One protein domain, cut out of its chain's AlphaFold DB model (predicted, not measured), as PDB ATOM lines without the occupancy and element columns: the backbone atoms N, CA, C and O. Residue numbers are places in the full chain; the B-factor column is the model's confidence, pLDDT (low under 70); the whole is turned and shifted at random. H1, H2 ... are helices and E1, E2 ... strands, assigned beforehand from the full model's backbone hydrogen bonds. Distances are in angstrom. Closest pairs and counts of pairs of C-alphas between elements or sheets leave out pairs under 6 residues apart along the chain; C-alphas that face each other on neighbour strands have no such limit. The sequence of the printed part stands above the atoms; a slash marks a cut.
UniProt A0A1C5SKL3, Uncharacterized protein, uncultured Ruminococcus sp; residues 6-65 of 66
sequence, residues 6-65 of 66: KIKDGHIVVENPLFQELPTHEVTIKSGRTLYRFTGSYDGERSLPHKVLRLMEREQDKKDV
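Overview. This is residues 6 to 65 of the 66 residues of an uncharacterized protein of uncultured Ruminococcus sp (UniProt A0A1C5SKL3). A short hairpin, E1 and E2, at one end and a long hairpin, E3 and E4, reaching to the other make a flat, open shape; helix H1 sets off sideways between them, its residues 52 to 61 sticking out. The 60 printed residues hold four named strands, then one named helix, with both two-strand sheets antiparallel, class mixed. The whole is extended, radius of gyration of the C-alphas 16.8 A, spanning 54 by 34 by 11 A.

Arrangement. E1, residues 6 to 8, and E2, residues 11 to 14, form an antiparallel hairpin; N 6 and O 13 are within hydrogen-bond range at 2.8 A. E3, residues 22 to 31, is apart from E2 and forms an antiparallel hairpin with E4, residues 34 to 42, at 166 degrees; N 27 and O 38 are within hydrogen-bond range at 2.8 A. H1, residues 48 to 61, is apart from E3; every O i to N i+4 pair in it is within hydrogen-bond range.

Along the chain. E1 begins at C-alpha 6 (215.570, 189.900, 174.483). E3 is 26.9 A long, E4 26.5 A and H1 20.1 A, first to last C-alpha. H1 ends at C-alpha 61 (233.459, 203.823, 150.243).

Size, cuts and confidence. The two C-alphas farthest apart, Gly 10 and Arg 33, are 54.4 A apart. The printed part has no cut and no long link. The model's pLDDT is under 70 at residues 15 to 20 and 60 to 65.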
ATOM      1  N   LYS A   6     215.022 191.257 174.563       77.50
ATOM      2  CA  LYS A   6     215.570 189.900 174.483       77.50
ATOM      3  C   LYS A   6     217.077 190.033 174.276       77.50
ATOM      4  O   LYS A   6     217.503 190.855 173.473       77.50
ATOM      5  N   ILE A   7     217.887 189.252 174.979       77.81
ATOM      6  CA  ILE A   7     219.329 189.188 174.707       77.81
ATOM      7  C   ILE A   7     219.544 188.052 173.708       77.81
ATOM      8  O   ILE A   7     219.140 186.921 173.977       77.81
ATOM      9  N   LYS A   8     220.140 188.354 172.553       77.81
ATOM     10  CA  LYS A   8     220.478 187.374 171.514       77.81
ATOM     11  C   LYS A   8     221.938 187.577 171.122       77.81
ATOM     12  O   LYS A   8     222.316 188.691 170.778       77.81
ATOM     13  N   ASP A   9     222.752 186.529 171.234       79.31
ATOM     14  CA  ASP A   9     224.174 186.539 170.852       79.31
ATOM     15  C   ASP A   9     224.972 187.709 171.467       79.31
ATOM     16  O   ASP A   9     225.744 188.384 170.791       79.31
ATOM     17  N   GLY A  10     224.726 188.019 172.747       80.25
ATOM     18  CA  GLY A  10     225.375 189.130 173.464       80.25
ATOM     19  C   GLY A  10     224.828 190.530 173.147       80.25
ATOM     20  O   GLY A  10     225.253 191.503 173.764       80.25
ATOM     21  N   HIS A  11     223.851 190.644 172.245       70.12
ATOM     22  CA  HIS A  11     223.242 191.910 171.848       70.12
ATOM     23  C   HIS A  11     221.844 192.069 172.451       70.12
ATOM     24  O   HIS A  11     221.060 191.120 172.529       70.12
ATOM     25  N   ILE A  12     221.510 193.296 172.856       76.38
ATOM     26  CA  ILE A  12     220.159 193.645 173.301       76.38
ATOM     27  C   ILE A  12     219.286 193.841 172.061       76.38
ATOM     28  O   ILE A  12     219.443 194.808 171.319       76.38
ATOM     29  N   VAL A  13     218.339 192.932 171.861       71.88
ATOM     30  CA  VAL A  13     217.333 192.995 170.805       71.88
ATOM     31  C   VAL A  13     216.025 193.491 171.404       71.88
ATOM     32  O   VAL A  13     215.496 192.929 172.366       71.88
ATOM     33  N   VAL A  14     215.482 194.554 170.828       71.00
ATOM     34  CA  VAL A  14     214.187 195.117 171.214       71.00
ATOM     35  C   VAL A  14     213.263 195.009 170.015       71.00
ATOM     36  O   VAL A  14     213.639 195.399 168.912       71.00
ATOM     37  N   GLU A  15     212.060 194.477 170.224       67.75
ATOM     38  CA  GLU A  15     211.013 194.551 169.206       67.75
ATOM     39  C   GLU A  15     210.676 196.028 168.988       67.75
ATOM     40  O   GLU A  15     210.236 196.708 169.915       67.75
ATOM     41  N   ASN A  16     210.933 196.538 167.782       68.00
ATOM     42  CA  ASN A  16     210.538 197.886 167.404       68.00
ATOM     43  C   ASN A  16     209.040 197.860 167.051       68.00
ATOM     44  O   ASN A  16     208.689 197.327 166.005       68.00
ATOM     45  N   PRO A  17     208.136 198.425 167.868       64.00
ATOM     46  CA  PRO A  17     206.702 198.398 167.574       64.00
ATOM     47  C   PRO A  17     206.324 199.204 166.318       64.00
ATOM     48  O   PRO A  17     205.212 199.062 165.828       64.00
ATOM     49  N   LEU A  18     207.240 200.032 165.798       61.59
ATOM     50  CA  LEU A  18     207.099 200.801 164.556       61.59
ATOM     51  C   LEU A  18     207.884 200.177 163.388       61.59
ATOM     52  O   LEU A  18     208.149 200.844 162.386       61.59
ATOM     53  N   PHE A  19     208.313 198.918 163.515       68.19
ATOM     54  CA  PHE A  19     208.833 198.143 162.392       68.19
ATOM     55  C   PHE A  19     207.623 197.697 161.561       68.19
ATOM     56  O   PHE A  19     206.977 196.688 161.811       68.19
ATOM     57  N   GLN A  20     207.230 198.531 160.612       69.00
ATOM     58  CA  GLN A  20     206.290 198.124 159.585       69.00
ATOM     59  C   GLN A  20     206.957 198.393 158.252       69.00
ATOM     60  O   GLN A  20     207.527 199.468 158.050       69.00
ATOM     61  N   GLU A  21     206.906 197.399 157.370       78.19
ATOM     62  CA  GLU A  21     207.254 197.619 155.979       78.19
ATOM     63  C   GLU A  21     206.326 198.704 155.419       78.19
ATOM     64  O   GLU A  21     205.097 198.587 155.481       78.19
ATOM     65  N   LEU A  22     206.907 199.796 154.931       79.19
ATOM     66  CA  LEU A  22     206.152 200.839 154.259       79.19
ATOM     67  C   LEU A  22     206.050 200.481 152.776       79.19
ATOM     68  O   LEU A  22     207.068 200.118 152.174       79.19
ATOM     69  N   PRO A  23     204.861 200.631 152.167       83.19
ATOM     70  CA  PRO A  23     204.704 200.447 150.736       83.19
ATOM     71  C   PRO A  23     205.694 201.328 149.982       83.19
ATOM     72  O   PRO A  23     205.895 202.488 150.352       83.19
ATOM     73  N   THR A  24     206.268 200.816 148.895       88.00
ATOM     74  CA  THR A  24     207.115 201.628 148.017       88.00
ATOM     75  C   THR A  24     206.351 202.875 147.579       88.00
ATOM     76  O   THR A  24     205.265 202.780 147.008       88.00
ATOM     77  N   HIS A  25     206.902 204.045 147.881       86.81
ATOM     78  CA  HIS A  25     206.339 205.330 147.496       86.81
ATOM     79  C   HIS A  25     207.180 205.939 146.384       86.81
ATOM     80  O   HIS A  25     208.406 206.014 146.473       86.81
ATOM     81  N   GLU A  26     206.497 206.381 145.335       91.81
ATOM     82  CA  GLU A  26     207.091 207.136 144.245       91.81
ATOM     83  C   GLU A  26     206.682 208.601 144.381       91.81
ATOM     84  O   GLU A  26     205.500 208.941 144.373       91.81
ATOM     85  N   VAL A  27     207.672 209.478 144.509       91.69
ATOM     86  CA  VAL A  27     207.484 210.925 144.522       91.69
ATOM     87  C   VAL A  27     207.936 211.461 143.174       91.69
ATOM     88  O   VAL A  27     209.100 211.321 142.793       91.69
ATOM     89  N   THR A  28     207.012 212.091 142.455       94.38
ATOM     90  CA  THR A  28     207.301 212.778 141.198       94.38
ATOM     91  C   THR A  28     207.220 214.285 141.402       94.38
ATOM     92  O   THR A  28     206.248 214.807 141.943       94.38
ATOM     93  N   ILE A  29     208.266 215.001 140.993       95.06
ATOM     94  CA  ILE A  29     208.340 216.462 141.089       95.06
ATOM     95  C   ILE A  29     208.677 216.995 139.704       95.06
ATOM     96  O   ILE A  29     209.710 216.648 139.137       95.06
ATOM     97  N   LYS A  30     207.823 217.855 139.145       96.25
ATOM     98  CA  LYS A  30     208.104 218.527 137.872       96.25
ATOM     99  C   LYS A  30     208.646 219.927 138.141       96.25
ATOM    100  O   LYS A  30     207.953 220.743 138.739       96.25
ATOM    101  N   SER A  31     209.857 220.211 137.666       94.25
ATOM    102  CA  SER A  31     210.458 221.547 137.709       94.25
ATOM    103  C   SER A  31     210.853 221.973 136.297       94.25
ATOM    104  O   SER A  31     211.733 221.383 135.668       94.25
ATOM    105  N   GLY A  32     210.145 222.969 135.758       94.38
ATOM    106  CA  GLY A  32     210.303 223.411 134.373       94.38
ATOM    107  C   GLY A  32     210.040 222.283 133.365       94.38
ATOM    108  O   GLY A  32     208.932 221.744 133.287       94.38
ATOM    109  N   ARG A  33     211.071 221.937 132.582       95.81
ATOM    110  CA  ARG A  33     211.047 220.833 131.603       95.81
ATOM    111  C   ARG A  33     211.474 219.484 132.190       95.81
ATOM    112  O   ARG A  33     211.324 218.472 131.513       95.81
ATOM    113  N   THR A  34     211.974 219.461 133.421       94.19
ATOM    114  CA  THR A  34     212.535 218.262 134.047       94.19
ATOM    115  C   THR A  34     211.518 217.608 134.977       94.19
ATOM    116  O   THR A  34     210.843 218.285 135.756       94.19
ATOM    117  N   LEU A  35     211.423 216.279 134.905       95.75
ATOM    118  CA  LEU A  35     210.664 215.451 135.837       95.75
ATOM    119  C   LEU A  35     211.644 214.685 136.729       95.75
ATOM    120  O   LEU A  35     212.386 213.831 136.250       95.75
ATOM    121  N   TYR A  36     211.636 214.990 138.019       94.12
ATOM    122  CA  TYR A  36     212.348 214.233 139.038       94.12
ATOM    123  C   TYR A  36     211.456 213.105 139.537       94.12
ATOM    124  O   TYR A  36     210.269 213.318 139.794       94.12
ATOM    125  N   ARG A  37     212.036 211.917 139.688       95.12
ATOM    126  CA  ARG A  37     211.348 210.737 140.204       95.12
ATOM    127  C   ARG A  37     212.200 210.094 141.283       95.12
ATOM    128  O   ARG A  37     213.318 209.666 141.011       95.12
ATOM    129  N   PHE A  38     211.654 210.038 142.488       88.38
ATOM    130  CA  PHE A  38     212.284 209.430 143.651       88.38
ATOM    131  C   PHE A  38     211.442 208.241 144.082       88.38
ATOM    132  O   PHE A  38     210.245 208.387 144.313       88.38
ATOM    133  N   THR A  39     212.058 207.072 144.200       90.06
ATOM    134  CA  THR A  39     211.415 205.882 144.755       90.06
ATOM    135  C   THR A  39     212.023 205.585 146.116       90.06
ATOM    136  O   THR A  39     213.242 205.537 146.275       90.06
ATOM    137  N   GLY A  40     211.167 205.428 147.121       84.50
ATOM    138  CA  GLY A  40     211.564 205.076 148.477       84.50
ATOM    139  C   GLY A  40     210.809 203.842 148.938       84.50
ATOM    140  O   GLY A  40     209.589 203.776 148.801       84.50
ATOM    141  N   SER A  41     211.524 202.871 149.495       82.25
ATOM    142  CA  SER A  41     210.943 201.706 150.159       82.25
ATOM    143  C   SER A  41     211.576 201.525 151.534       82.25
ATOM    144  O   SER A  41     212.728 201.903 151.772       82.25
ATOM    145  N   TYR A  42     210.812 200.967 152.468       77.56
ATOM    146  CA  TYR A  42     211.297 200.701 153.815       77.56
ATOM    147  C   TYR A  42     210.782 199.346 154.285       77.56
ATOM    148  O   TYR A  42     209.640 199.248 154.691       77.56
ATOM    149  N   ASP A  43     211.645 198.329 154.261       77.25
ATOM    150  CA  ASP A  43     211.366 196.938 154.683       77.25
ATOM    151  C   ASP A  43     211.057 196.737 156.185       77.25
ATOM    152  O   ASP A  43     210.702 195.641 156.604       77.25
ATOM    153  N   GLY A  44     211.223 197.758 157.029       74.38
ATOM    154  CA  GLY A  44     211.042 197.636 158.477       74.38
ATOM    155  C   GLY A  44     212.095 196.797 159.223       74.38
ATOM    156  O   GLY A  44     212.091 196.816 160.449       74.38
ATOM    157  N   GLU A  45     213.034 196.116 158.560       76.44
ATOM    158  CA  GLU A  45     213.979 195.193 159.218       76.44
ATOM    159  C   GLU A  45     215.029 195.907 160.075       76.44
ATOM    160  O   GLU A  45     215.544 195.361 161.053       76.44
ATOM    161  N   ARG A  46     215.378 197.141 159.699       73.38
ATOM    162  CA  ARG A  46     216.345 197.972 160.426       73.38
ATOM    163  C   ARG A  46     215.793 199.361 160.664       73.38
ATOM    164  O   ARG A  46     215.128 199.927 159.801       73.38
ATOM    165  N   SER A  47     216.131 199.922 161.823       73.81
ATOM    166  CA  SER A  47     215.747 201.284 162.187       73.81
ATOM    167  C   SER A  47     216.261 202.304 161.164       73.81
ATOM    168  O   SER A  47     217.326 202.129 160.565       73.81
ATOM    169  N   LEU A  48     215.523 203.404 160.983       70.44
ATOM    170  CA  LEU A  48     215.940 204.502 160.103       70.44
ATOM    171  C   LEU A  48     217.364 205.013 160.412       70.44
ATOM    172  O   LEU A  48     218.142 205.114 159.464       70.44
ATOM    173  N   PRO A  49     217.775 205.238 161.683       76.06
ATOM    174  CA  PRO A  49     219.153 205.630 161.996       76.06
ATOM    175  C   PRO A  49     220.198 204.638 161.478       76.06
ATOM    176  O   PRO A  49     221.209 205.046 160.919       76.06
ATOM    177  N   HIS A  50     219.932 203.332 161.586       78.38
ATOM    178  CA  HIS A  50     220.829 202.313 161.048       78.38
ATOM    179  C   HIS A  50     220.936 202.404 159.517       78.38
ATOM    180  O   HIS A  50     222.018 202.218 158.956       78.38
ATOM    181  N   LYS A  51     219.828 202.644 158.804       75.00
ATOM    182  CA  LYS A  51     219.866 202.783 157.339       75.00
ATOM    183  C   LYS A  51     220.619 204.046 156.904       75.00
ATOM    184  O   LYS A  51     221.375 203.967 155.942       75.00
ATOM    185  N   VAL A  52     220.465 205.157 157.630       76.81
ATOM    186  CA  VAL A  52     221.194 206.414 157.373       76.81
ATOM    187  C   VAL A  52     222.699 206.232 157.570       76.81
ATOM    188  O   VAL A  52     223.458 206.576 156.671       76.81
ATOM    189  N   LEU A  53     223.130 205.627 158.683       82.44
ATOM    190  CA  LEU A  53     224.553 205.358 158.934       82.44
ATOM    191  C   LEU A  53     225.170 204.486 157.831       82.44
ATOM    192  O   LEU A  53     226.202 204.840 157.277       82.44
ATOM    193  N   ARG A  54     224.477 203.419 157.414       82.19
ATOM    194  CA  ARG A  54     224.922 202.571 156.295       82.19
ATOM    195  C   ARG A  54     225.016 203.331 154.965       82.19
ATOM    196  O   ARG A  54     225.854 202.998 154.131       82.19
ATOM    197  N   LEU A  55     224.116 204.282 154.705       81.94
ATOM    198  CA  LEU A  55     224.187 205.106 153.494       81.94
ATOM    199  C   LEU A  55     225.417 206.017 153.529       81.94
ATOM    200  O   LEU A  55     226.121 206.083 152.528       81.94
ATOM    201  N   MET A  56     225.704 206.632 154.679       80.00
ATOM    202  CA  MET A  56     226.908 207.445 154.878       80.00
ATOM    203  C   MET A  56     228.190 206.620 154.691       80.00
ATOM    204  O   MET A  56     229.073 207.053 153.960       80.00
ATOM    205  N   GLU A  57     228.259 205.414 155.268       80.88
ATOM    206  CA  GLU A  57     229.375 204.471 155.069       80.88
ATOM    207  C   GLU A  57     229.589 204.161 153.575       80.88
ATOM    208  O   GLU A  57     230.685 204.325 153.051       80.88
ATOM    209  N   ARG A  58     228.521 203.806 152.847       79.44
ATOM    210  CA  ARG A  58     228.599 203.496 151.405       79.44
ATOM    211  C   ARG A  58     228.984 204.687 150.533       79.44
ATOM    212  O   ARG A  58     229.567 204.498 149.466       79.44
ATOM    213  N   GLU A  59     228.573 205.897 150.900       73.94
ATOM    214  CA  GLU A  59     228.993 207.111 150.193       73.94
ATOM    215  C   GLU A  59     230.473 207.407 150.415       73.94
ATOM    216  O   GLU A  59     231.117 207.945 149.516       73.94
ATOM    217  N   GLN A  60     231.005 207.042 151.580       67.81
ATOM    218  CA  GLN A  60     232.421 207.166 151.885       67.81
ATOM    219  C   GLN A  60     233.245 206.142 151.093       67.81
ATOM    220  O   GLN A  60     234.159 206.549 150.384       67.81
ATOM    221  N   ASP A  61     232.813 204.877 151.047       62.75
ATOM    222  CA  ASP A  61     233.459 203.823 150.243       62.75
ATOM    223  C   ASP A  61     233.524 204.158 148.739       62.75
ATOM    224  O   ASP A  61     234.426 203.724 148.031       62.75
ATOM    225  N   LYS A  62     232.558 204.929 148.220       60.16
ATOM    226  CA  LYS A  62     232.562 205.383 146.818       60.16
ATOM    227  C   LYS A  62     233.557 206.506 146.536       60.16
ATOM    228  O   LYS A  62     233.899 206.698 145.375       60.16
ATOM    229  N   LYS A  63     233.961 207.274 147.551       58.34
ATOM    230  CA  LYS A  63     234.918 208.380 147.400       58.34
ATOM    231  C   LYS A  63     236.369 207.907 147.425       58.34
ATOM    232  O   LYS A  63     237.219 208.621 146.918       58.34
ATOM    233  N   ASP A  64     236.627 206.714 147.957       56.59
ATOM    234  CA  ASP A  64     237.968 206.129 148.059       56.59
ATOM    235  C   ASP A  64     238.359 205.278 146.821       56.59
ATOM    236  O   ASP A  64     239.335 204.531 146.865       56.59
ATOM    237  N   VAL A  65     237.595 205.363 145.717       54.91
ATOM    238  CA  VAL A  65     237.808 204.618 144.451       54.91
ATOM    239  C   VAL A  65     238.197 205.541 143.274       54.91
ATOM    240  O   VAL A  65     238.120 205.127 142.121       54.91
TER     241      VAL A  65